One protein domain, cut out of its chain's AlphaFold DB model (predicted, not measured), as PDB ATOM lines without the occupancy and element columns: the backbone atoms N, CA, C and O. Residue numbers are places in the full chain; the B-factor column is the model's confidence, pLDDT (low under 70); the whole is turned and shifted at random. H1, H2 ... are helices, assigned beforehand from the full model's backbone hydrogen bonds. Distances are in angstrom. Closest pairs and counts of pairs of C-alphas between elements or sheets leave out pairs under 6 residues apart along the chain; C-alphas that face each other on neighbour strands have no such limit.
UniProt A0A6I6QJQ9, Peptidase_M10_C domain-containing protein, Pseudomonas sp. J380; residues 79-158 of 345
ATOM      1  N   THR A  79     336.873 185.566 316.672       87.69
ATOM      2  CA  THR A  79     336.808 186.885 317.322       87.69
ATOM      3  C   THR A  79     337.212 187.998 316.350       87.69
ATOM      4  O   THR A  79     336.540 189.029 316.279       87.69
ATOM      5  N   GLN A  80     338.259 187.776 315.547       89.25
ATOM      6  CA  GLN A  80     338.699 188.720 314.514       89.25
ATOM      7  C   GLN A  80     337.641 188.922 313.420       89.25
ATOM      8  O   GLN A  80     337.371 190.059 313.031       89.25
ATOM      9  N   LEU A  81     336.986 187.849 312.963       91.06
ATOM     10  CA  LEU A  81     335.900 187.923 311.975       91.06
ATOM     11  C   LEU A  81     334.684 188.688 312.517       91.06
ATOM     12  O   LEU A  81     334.105 189.520 311.814       91.06
ATOM     13  N   ALA A  82     334.307 188.460 313.780       92.56
ATOM     14  CA  ALA A  82     333.227 189.205 314.426       92.56
ATOM     15  C   ALA A  82     333.555 190.704 314.540       92.56
ATOM     16  O   ALA A  82     332.711 191.550 314.230       92.56
ATOM     17  N   GLN A  83     334.794 191.032 314.922       94.50
ATOM     18  CA  GLN A  83     335.266 192.412 315.012       94.50
ATOM     19  C   GLN A  83     335.278 193.099 313.641       94.50
ATOM     20  O   GLN A  83     334.776 194.217 313.513       94.50
ATOM     21  N   LEU A  84     335.789 192.422 312.605       94.75
ATOM     22  CA  LEU A  84     335.796 192.940 311.239       94.75
ATOM     23  C   LEU A  84     334.371 193.250 310.766       94.75
ATOM     24  O   LEU A  84     334.124 194.350 310.281       94.75
ATOM     25  N   ARG A  85     333.425 192.321 310.969       94.88
ATOM     26  CA  ARG A  85     332.010 192.492 310.596       94.88
ATOM     27  C   ARG A  85     331.362 193.698 311.284       94.88
ATOM     28  O   ARG A  85     330.580 194.407 310.652       94.88
ATOM     29  N   ALA A  86     331.665 193.928 312.562       95.25
ATOM     30  CA  ALA A  86     331.131 195.064 313.307       95.25
ATOM     31  C   ALA A  86     331.688 196.401 312.783       95.25
ATOM     32  O   ALA A  86     330.918 197.317 312.479       95.25
ATOM     33  N   LEU A  87     333.013 196.483 312.612       96.00
ATOM     34  CA  LEU A  87     333.711 197.701 312.187       96.00
ATOM     35  C   LEU A  87     333.383 198.114 310.748       96.00
ATOM     36  O   LEU A  87     333.290 199.304 310.454       96.00
ATOM     37  N   THR A  88     333.167 197.149 309.857       94.75
ATOM     38  CA  THR A  88     332.819 197.401 308.447       94.75
ATOM     39  C   THR A  88     331.314 197.317 308.193       94.75
ATOM     40  O   THR A  88     330.860 197.258 307.047       94.75
ATOM     41  N   SER A  89     330.491 197.308 309.244       95.44
ATOM     42  CA  SER A  89     329.043 197.428 309.081       95.44
ATOM     43  C   SER A  89     328.691 198.765 308.419       95.44
ATOM     44  O   SER A  89     329.344 199.785 308.645       95.44
ATOM     45  N   GLN A  90     327.634 198.783 307.603       93.94
ATOM     46  CA  GLN A  90     327.190 200.007 306.927       93.94
ATOM     47  C   GLN A  90     326.908 201.144 307.924       93.94
ATOM     48  O   GLN A  90     327.251 202.298 307.664       93.94
ATOM     49  N   GLN A  91     326.326 200.812 309.081       93.25
ATOM     50  CA  GLN A  91     326.051 201.779 310.139       93.25
ATOM     51  C   GLN A  91     327.339 202.346 310.743       93.25
ATOM     52  O   GLN A  91     327.428 203.556 310.934       93.25
ATOM     53  N   ASN A  92     328.343 201.505 311.010       95.06
ATOM     54  CA  ASN A  92     329.602 201.989 311.565       95.06
ATOM     55  C   ASN A  92     330.345 202.888 310.570       95.06
ATOM     56  O   ASN A  92     330.759 203.981 310.938       95.06
ATOM     57  N   ILE A  93     330.411 202.499 309.290       95.69
ATOM     58  CA  ILE A  93     331.000 203.338 308.233       95.69
ATOM     59  C   ILE A  93     330.250 204.676 308.124       95.69
ATOM     60  O   ILE A  93     330.883 205.723 308.011       95.69
ATOM     61  N   THR A  94     328.918 204.670 308.231       94.31
ATOM     62  CA  THR A  94     328.114 205.906 308.252       94.31
ATOM     63  C   THR A  94     328.503 206.807 309.425       94.31
ATOM     64  O   THR A  94     328.714 208.006 309.256       94.31
ATOM     65  N   ASN A  95     328.636 206.239 310.626       92.06
ATOM     66  CA  ASN A  95     329.032 206.988 311.819       92.06
ATOM     67  C   ASN A  95     330.455 207.555 311.684       92.06
ATOM     68  O   ASN A  95     330.683 208.723 311.993       92.06
ATOM     69  N   MET A  96     331.388 206.762 311.151       93.44
ATOM     70  CA  MET A  96     332.755 207.193 310.868       93.44
ATOM     71  C   MET A  96     332.792 208.370 309.886       93.44
ATOM     72  O   MET A  96     333.486 209.353 310.134       93.44
ATOM     73  N   LEU A  97     332.016 208.306 308.798       91.38
ATOM     74  CA  LEU A  97     331.935 209.376 307.799       91.38
ATOM     75  C   LEU A  97     331.222 210.630 308.327       91.38
ATOM     76  O   LEU A  97     331.520 211.731 307.877       91.38
ATOM     77  N   ARG A  98     330.331 210.500 309.315       89.19
ATOM     78  CA  ARG A  98     329.745 211.652 310.024       89.19
ATOM     79  C   ARG A  98     330.728 212.334 310.975       89.19
ATOM     80  O   ARG A  98     330.602 213.531 311.214       89.19
ATOM     81  N   ALA A  99     331.704 211.596 311.500       87.12
ATOM     82  CA  ALA A  99     332.706 212.098 312.438       87.12
ATOM     83  C   ALA A  99     334.142 211.746 311.988       87.12
ATOM     84  O   ALA A  99     334.858 211.031 312.702       87.12
ATOM     85  N   PRO A 100     334.601 212.246 310.823       85.00
ATOM     86  CA  PRO A 100     335.827 211.763 310.185       85.00
ATOM     87  C   PRO A 100     337.106 212.068 310.975       85.00
ATOM     88  O   PRO A 100     338.074 211.321 310.893       85.00
ATOM     89  N   ASN A 101     337.091 213.131 311.784       81.12
ATOM     90  CA  ASN A 101     338.244 213.594 312.563       81.12
ATOM     91  C   ASN A 101     338.226 213.112 314.023       81.12
ATOM     92  O   ASN A 101     339.007 213.596 314.842       81.12
ATOM     93  N   SER A 102     337.308 212.211 314.392       84.88
ATOM     94  CA  SER A 102     337.236 211.716 315.766       84.88
ATOM     95  C   SER A 102     338.361 210.715 316.058       84.88
ATOM     96  O   SER A 102     338.771 209.932 315.195       84.88
ATOM     97  N   HIS A 103     338.847 210.706 317.302       82.69
ATOM     98  CA  HIS A 103     339.847 209.729 317.743       82.69
ATOM     99  C   HIS A 103     339.318 208.289 317.628       82.69
ATOM    100  O   HIS A 103     340.065 207.370 317.298       82.69
ATOM    101  N   GLU A 104     338.016 208.099 317.860       89.94
ATOM    102  CA  GLU A 104     337.340 206.816 317.677       89.94
ATOM    103  C   GLU A 104     337.427 206.348 316.219       89.94
ATOM    104  O   GLU A 104     337.932 205.256 315.963       89.94
ATOM    105  N   THR A 105     337.042 207.199 315.263       91.06
ATOM    106  CA  THR A 105     337.131 206.910 313.824       91.06
ATOM    107  C   THR A 105     338.557 206.545 313.418       91.06
ATOM    108  O   THR A 105     338.769 205.537 312.746       91.06
ATOM    109  N   SER A 106     339.558 207.305 313.874       88.44
ATOM    110  CA  SER A 106     340.970 207.008 313.588       88.44
ATOM    111  C   SER A 106     341.400 205.631 314.118       88.44
ATOM    112  O   SER A 106     342.074 204.864 313.417       88.44
ATOM    113  N   GLY A 107     340.992 205.282 315.343       88.88
ATOM    114  CA  GLY A 107     341.256 203.968 315.935       88.88
ATOM    115  C   GLY A 107     340.566 202.829 315.177       88.88
ATOM    116  O   GLY A 107     341.179 201.792 314.907       88.88
ATOM    117  N   GLN A 108     339.316 203.042 314.759       96.00
ATOM    118  CA  GLN A 108     338.551 202.077 313.968       96.00
ATOM    119  C   GLN A 108     339.192 201.835 312.595       96.00
ATOM    120  O   GLN A 108     339.410 200.680 312.235       96.00
ATOM    121  N   VAL A 109     339.592 202.884 311.863       95.06
ATOM    122  CA  VAL A 109     340.300 202.757 310.569       95.06
ATOM    123  C   VAL A 109     341.603 201.979 310.720       95.06
ATOM    124  O   VAL A 109     341.897 201.096 309.916       95.06
ATOM    125  N   THR A 110     342.375 202.274 311.769       92.88
ATOM    126  CA  THR A 110     343.633 201.569 312.059       92.88
ATOM    127  C   THR A 110     343.385 200.081 312.302       92.88
ATOM    128  O   THR A 110     344.095 199.232 311.764       92.88
ATOM    129  N   THR A 111     342.326 199.758 313.048       94.88
ATOM    130  CA  THR A 111     341.929 198.373 313.325       94.88
ATOM    131  C   THR A 111     341.468 197.657 312.056       94.88
ATOM    132  O   THR A 111     341.917 196.544 311.793       94.88
ATOM    133  N   ILE A 112     340.634 198.301 311.227       95.69
ATOM    134  CA  ILE A 112     340.180 197.751 309.939       95.69
ATOM    135  C   ILE A 112     341.385 197.454 309.038       95.69
ATOM    136  O   ILE A 112     341.488 196.348 308.512       95.69
ATOM    137  N   ARG A 113     342.333 198.395 308.912       95.06
ATOM    138  CA  ARG A 113     343.559 198.208 308.119       95.06
ATOM    139  C   ARG A 113     344.400 197.038 308.633       95.06
ATOM    140  O   ARG A 113     344.895 196.250 307.838       95.06
ATOM    141  N   SER A 114     344.538 196.898 309.951       93.25
ATOM    142  CA  SER A 114     345.261 195.772 310.552       93.25
ATOM    143  C   SER A 114     344.581 194.435 310.240       93.25
ATOM    144  O   SER A 114     345.241 193.499 309.789       93.25
ATOM    145  N   LEU A 115     343.262 194.336 310.438       93.62
ATOM    146  CA  LEU A 115     342.491 193.109 310.195       93.62
ATOM    147  C   LEU A 115     342.478 192.704 308.713       93.62
ATOM    148  O   LEU A 115     342.518 191.515 308.409       93.62
ATOM    149  N   LEU A 116     342.466 193.679 307.803       92.56
ATOM    150  CA  LEU A 116     342.493 193.463 306.353       92.56
ATOM    151  C   LEU A 116     343.907 193.447 305.752       92.56
ATOM    152  O   LEU A 116     344.057 193.400 304.532       92.56
ATOM    153  N   SER A 117     344.953 193.458 306.582       91.25
ATOM    154  CA  SER A 117     346.329 193.347 306.096       91.25
ATOM    155  C   SER A 117     346.557 192.013 305.379       91.25
ATOM    156  O   SER A 117     346.008 190.977 305.757       91.25
ATOM    157  N   ARG A 118     347.419 192.015 304.356       88.62
ATOM    158  CA  ARG A 118     347.727 190.827 303.537       88.62
ATOM    159  C   ARG A 118     348.067 189.588 304.376       88.62
ATOM    160  O   ARG A 118     347.645 188.487 304.031       88.62
ATOM    161  N   GLU A 119     348.834 189.758 305.449       87.75
ATOM    162  CA  GLU A 119     349.249 188.664 306.333       87.75
ATOM    163  C   GLU A 119     348.063 188.080 307.108       87.75
ATOM    164  O   GLU A 119     347.868 186.864 307.092       87.75
ATOM    165  N   ASN A 120     347.222 188.938 307.695       89.12
ATOM    166  CA  ASN A 120     346.043 188.506 308.443       89.12
ATOM    167  C   ASN A 120     344.994 187.869 307.535       89.12
ATOM    168  O   ASN A 120     344.488 186.797 307.852       89.12
ATOM    169  N   VAL A 121     344.728 188.460 306.366       89.81
ATOM    170  CA  VAL A 121     343.820 187.867 305.375       89.81
ATOM    171  C   VAL A 121     344.346 186.492 304.955       89.81
ATOM    172  O   VAL A 121     343.590 185.524 304.948       89.81
ATOM    173  N   LYS A 122     345.651 186.347 304.680       89.00
ATOM    174  CA  LYS A 122     346.236 185.040 304.341       89.00
ATOM    175  C   LYS A 122     346.080 184.034 305.485       89.00
ATOM    176  O   LYS A 122     345.732 182.891 305.204       89.00
ATOM    177  N   SER A 123     346.303 184.446 306.733       88.00
ATOM    178  CA  SER A 123     346.113 183.593 307.913       88.00
ATOM    179  C   SER A 123     344.661 183.123 308.038       88.00
ATOM    180  O   SER A 123     344.413 181.921 308.100       88.00
ATOM    181  N   LEU A 124     343.697 184.046 307.957       87.62
ATOM    182  CA  LEU A 124     342.262 183.751 308.036       87.62
ATOM    183  C   LEU A 124     341.800 182.793 306.928       87.62
ATOM    184  O   LEU A 124     340.968 181.924 307.166       87.62
ATOM    185  N   LEU A 125     342.372 182.905 305.724       88.69
ATOM    186  CA  LEU A 125     342.046 182.031 304.592       88.69
ATOM    187  C   LEU A 125     342.626 180.610 304.679       88.69
ATOM    188  O   LEU A 125     342.230 179.762 303.877       88.69
ATOM    189  N   HIS A 126     343.565 180.358 305.593       87.56
ATOM    190  CA  HIS A 126     344.128 179.027 305.864       87.56
ATOM    191  C   HIS A 126     343.701 178.482 307.239       87.56
ATOM    192  O   HIS A 126     344.096 177.375 307.602       87.56
ATOM    193  N   GLY A 127     342.922 179.257 307.999       84.75
ATOM    194  CA  GLY A 127     342.412 178.889 309.313       84.75
ATOM    195  C   GLY A 127     341.201 177.945 309.259       84.75
ATOM    196  O   GLY A 127     340.694 177.623 308.182       84.75
ATOM    197  N   PRO A 128     340.705 177.507 310.429       84.00
ATOM    198  CA  PRO A 128     339.558 176.602 310.538       84.00
ATOM    199  C   PRO A 128     338.250 177.201 309.993       84.00
ATOM    200  O   PRO A 128     337.392 176.453 309.536       84.00
ATOM    201  N   ASP A 129     338.122 178.532 309.990       85.81
ATOM    202  CA  ASP A 129     336.937 179.276 309.533       85.81
ATOM    203  C   ASP A 129     337.127 179.902 308.131       85.81
ATOM    204  O   ASP A 129     336.522 180.926 307.803       85.81
ATOM    205  N   ALA A 130     337.987 179.313 307.290       87.19
ATOM    206  CA  ALA A 130     338.401 179.893 306.008       87.19
ATOM    207  C   ALA A 130     337.238 180.239 305.059       87.19
ATOM    208  O   ALA A 130     337.294 181.267 304.383       87.19
ATOM    209  N   ASP A 131     336.182 179.426 305.000       87.75
ATOM    210  CA  ASP A 131     335.036 179.676 304.112       87.75
ATOM    211  C   ASP A 131     334.212 180.896 304.556       87.75
ATOM    212  O   ASP A 131     333.859 181.750 303.737       87.75
ATOM    213  N   GLU A 132     333.969 181.036 305.863       89.44
ATOM    214  CA  GLU A 132     333.323 182.221 306.443       89.44
ATOM    215  C   GLU A 132     334.199 183.467 306.270       89.44
ATOM    216  O   GLU A 132     333.696 184.538 305.917       89.44
ATOM    217  N   ALA A 133     335.518 183.326 306.434       89.44
ATOM    218  CA  ALA A 133     336.465 184.403 306.179       89.44
ATOM    219  C   ALA A 133     336.409 184.872 304.717       89.44
ATOM    220  O   ALA A 133     336.295 186.074 304.474       89.44
ATOM    221  N   ARG A 134     336.418 183.953 303.737       90.19
ATOM    222  CA  ARG A 134     336.300 184.283 302.298       90.19
ATOM    223  C   ARG A 134     335.045 185.087 302.006       90.19
ATOM    224  O   ARG A 134     335.119 186.109 301.318       90.19
ATOM    225  N   LYS A 135     333.906 184.637 302.535       92.31
ATOM    226  CA  LYS A 135     332.623 185.312 302.352       92.31
ATOM    227  C   LYS A 135     332.645 186.710 302.966       92.31
ATOM    228  O   LYS A 135     332.362 187.680 302.272       92.31
ATOM    229  N   LEU A 136     333.065 186.828 304.227       92.81
ATOM    230  CA  LEU A 136     333.115 188.115 304.917       92.81
ATOM    231  C   LEU A 136     334.075 189.097 304.234       92.81
ATOM    232  O   LEU A 136     333.718 190.252 304.044       92.81
ATOM    233  N   ILE A 137     335.272 188.657 303.841       91.81
ATOM    234  CA  ILE A 137     336.238 189.507 303.131       91.81
ATOM    235  C   ILE A 137     335.642 189.998 301.806       91.81
ATOM    236  O   ILE A 137     335.810 191.167 301.468       91.81
ATOM    237  N   THR A 138     334.911 189.145 301.085       91.88
ATOM    238  CA  THR A 138     334.221 189.536 299.846       91.88
ATOM    239  C   THR A 138     333.161 190.607 300.116       91.88
ATOM    240  O   THR A 138     333.226 191.675 299.511       91.88
ATOM    241  N   ASP A 139     332.274 190.390 301.093       92.62
ATOM    242  CA  ASP A 139     331.239 191.360 301.486       92.62
ATOM    243  C   ASP A 139     331.849 192.710 301.910       92.62
ATOM    244  O   ASP A 139     331.339 193.788 301.591       92.62
ATOM    245  N   VAL A 140     332.965 192.660 302.647       94.00
ATOM    246  CA  VAL A 140     333.694 193.854 303.084       94.00
ATOM    247  C   VAL A 140     334.300 194.590 301.894       94.00
ATOM    248  O   VAL A 140     334.179 195.811 301.831       94.00
ATOM    249  N   LYS A 141     334.898 193.886 300.930       90.94
ATOM    250  CA  LYS A 141     335.460 194.505 299.717       90.94
ATOM    251  C   LYS A 141     334.386 195.163 298.863       90.94
ATOM    252  O   LYS A 141     334.597 196.279 298.399       90.94
ATOM    253  N   GLU A 142     333.230 194.528 298.693       92.19
ATOM    254  CA  GLU A 142     332.102 195.134 297.979       92.19
ATOM    255  C   GLU A 142     331.609 196.406 298.678       92.19
ATOM    256  O   GLU A 142     331.362 197.426 298.029       92.19
ATOM    257  N   ARG A 143     331.528 196.384 300.014       93.25
ATOM    258  CA  ARG A 143     331.092 197.540 300.807       93.25
ATOM    259  C   ARG A 143     332.108 198.679 300.848       93.25
ATOM    260  O   ARG A 143     331.712 199.840 300.841       93.25
ATOM    261  N   LEU A 144     333.396 198.354 300.896       94.25
ATOM    262  CA  LEU A 144     334.490 199.319 300.774       94.25
ATOM    263  C   LEU A 144     334.781 199.679 299.305       94.25
ATOM    264  O   LEU A 144     335.676 200.470 299.024       94.25
ATOM    265  N   GLY A 145     334.028 199.118 298.358       90.38
ATOM    266  CA  GLY A 145     334.128 199.434 296.942       90.38
ATOM    267  C   GLY A 145     333.597 200.831 296.622       90.38
ATOM    268  O   GLY A 145     332.778 201.394 297.350       90.38
ATOM    269  N   GLN A 146     334.034 201.374 295.483       87.31
ATOM    270  CA  GLN A 146     333.763 202.755 295.072       87.31
ATOM    271  C   GLN A 146     332.267 203.111 295.105       87.31
ATOM    272  O   GLN A 146     331.884 204.090 295.739       87.31
ATOM    273  N   SER A 147     331.411 202.308 294.465       87.00
ATOM    274  CA  SER A 147     329.973 202.598 294.376       87.00
ATOM    275  C   SER A 147     329.263 202.502 295.728       87.00
ATOM    276  O   SER A 147     328.400 203.324 296.030       87.00
ATOM    277  N   SER A 148     329.622 201.514 296.554       89.69
ATOM    278  CA  SER A 148     328.999 201.327 297.869       89.69
ATOM    279  C   SER A 148     329.414 202.436 298.832       89.69
ATOM    280  O   SER A 148     328.552 203.066 299.447       89.69
ATOM    281  N   LEU A 149     330.710 202.762 298.884       91.06
ATOM    282  CA  LEU A 149     331.197 203.885 299.680       91.06
ATOM    283  C   LEU A 149     330.614 205.214 299.216       91.06
ATOM    284  O   LEU A 149     330.266 206.011 300.078       91.06
ATOM    285  N   GLN A 150     330.440 205.445 297.911       88.06
ATOM    286  CA  GLN A 150     329.789 206.663 297.421       88.06
ATOM    287  C   GLN A 150     328.361 206.788 297.970       88.06
ATOM    288  O   GLN A 150     328.021 207.817 298.545       88.06
ATOM    289  N   MET A 151     327.555 205.721 297.898       88.50
ATOM    290  CA  MET A 151     326.199 205.733 298.466       88.50
ATOM    291  C   MET A 151     326.196 205.971 299.980       88.50
ATOM    292  O   MET A 151     325.353 206.708 300.496       88.50
ATOM    293  N   ILE A 152     327.116 205.339 300.717       89.69
ATOM    294  CA  ILE A 152     327.209 205.522 302.171       89.69
ATOM    295  C   ILE A 152     327.667 206.948 302.495       89.69
ATOM    296  O   ILE A 152     327.133 207.556 303.418       89.69
ATOM    297  N   HIS A 153     328.602 207.503 301.731       87.94
ATOM    298  CA  HIS A 153     329.123 208.858 301.882       87.94
ATOM    299  C   HIS A 153     328.046 209.916 301.627       87.94
ATOM    300  O   HIS A 153     327.838 210.772 302.487       87.94
ATOM    301  N   ASP A 154     327.281 209.781 300.540       85.38
ATOM    302  CA  ASP A 154     326.141 210.651 300.231       85.38
ATOM    303  C   ASP A 154     325.078 210.575 301.336       85.38
ATOM    304  O   ASP A 154     324.545 211.586 301.785       85.38
ATOM    305  N   ARG A 155     324.784 209.379 301.855       86.88
ATOM    306  CA  ARG A 155     323.842 209.234 302.974       86.88
ATOM    307  C   ARG A 155     324.387 209.819 304.278       86.88
ATOM    308  O   ARG A 155     323.629 210.376 305.066       86.88
ATOM    309  N   SER A 156     325.686 209.687 304.520       86.81
ATOM    310  CA  SER A 156     326.343 210.185 305.737       86.81
ATOM    311  C   SER A 156     326.348 211.704 305.793       86.81
ATOM    312  O   SER A 156     326.276 212.273 306.882       86.81
ATOM    313  N   SER A 157     326.385 212.357 304.629       82.44
ATOM    314  CA  SER A 157     326.305 213.805 304.537       82.44
ATOM    315  C   SER A 157     324.910 214.356 304.763       82.44
ATOM    316  O   SER A 157     324.805 215.566 304.887       82.44
ATOM    317  N   HIS A 158     323.864 213.529 304.825       79.12
ATOM    318  CA  HIS A 158     322.519 213.952 305.197       79.12
ATOM    319  C   HIS A 158     322.284 213.610 306.672       79.12
ATOM    320  O   HIS A 158     322.325 212.450 307.097       79.12
TER     321      HIS A 158
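Overview. This is residues 79 to 158 of the 345 residues of the protein "Peptidase_M10_C domain-containing protein" of Pseudomonas sp. J380 (UniProt A0A6I6QJQ9). What shape do the helices make? They make three passes along the longest axis: H1 and H2 run out, H3 and H4 fold back, and H5 and H6 run out again. H1 lies in the middle between H3 and H5, and H6 crosses H2. How large is it? The printed part has 80 residues with six named helices, H1 to H6 in order, and no named strand: all helix. It is compact, with a radius of gyration of the C-alphas of 13.1 A, and elongated, spanning 41 by 26 by 18 A.

Arrangement. What touches the first helix? H1, residues 79 to 87, touches H3, residues 103 to 115, opposite ways at a steep tilt of 47 degrees; their closest C-alphas, Leu 84 and Ile 112, are 6.6 A apart. H1 touches H5, residues 130 to 143, the same way at a shallow tilt of 14 degrees; their closest C-alphas, Leu 81 and Ala 133, are 6.8 A apart. H3 and H5 are apart. And the others? H2, residues 90 to 98, touches H6, residues 146 to 156, at a steep tilt of 64 degrees; their closest C-alphas, Thr 94 and Ser 156, are 5.3 A apart. H4, residues 118 to 126, and H5, with residues 130 to 134 alone, touch only at the corner; their closest C-alphas, Leu 124 and Ala 130, are 5.8 A apart. In the six helices every O i to N i+4 pair is within hydrogen-bond range.

Along the chain. Where does H1 begin? C-alpha 79 is at (336.808, 186.885, 317.322). Which helices are longest? H5 measures 19.8 A, H3 18.4 A and H6 15.0 A, ending at C-alpha 156, (326.343, 210.185, 305.737).

Size, cuts and confidence. Are there cuts or long links? The printed part has no cut, and its five links are tight. How confident is the model? No printed residue is under 70.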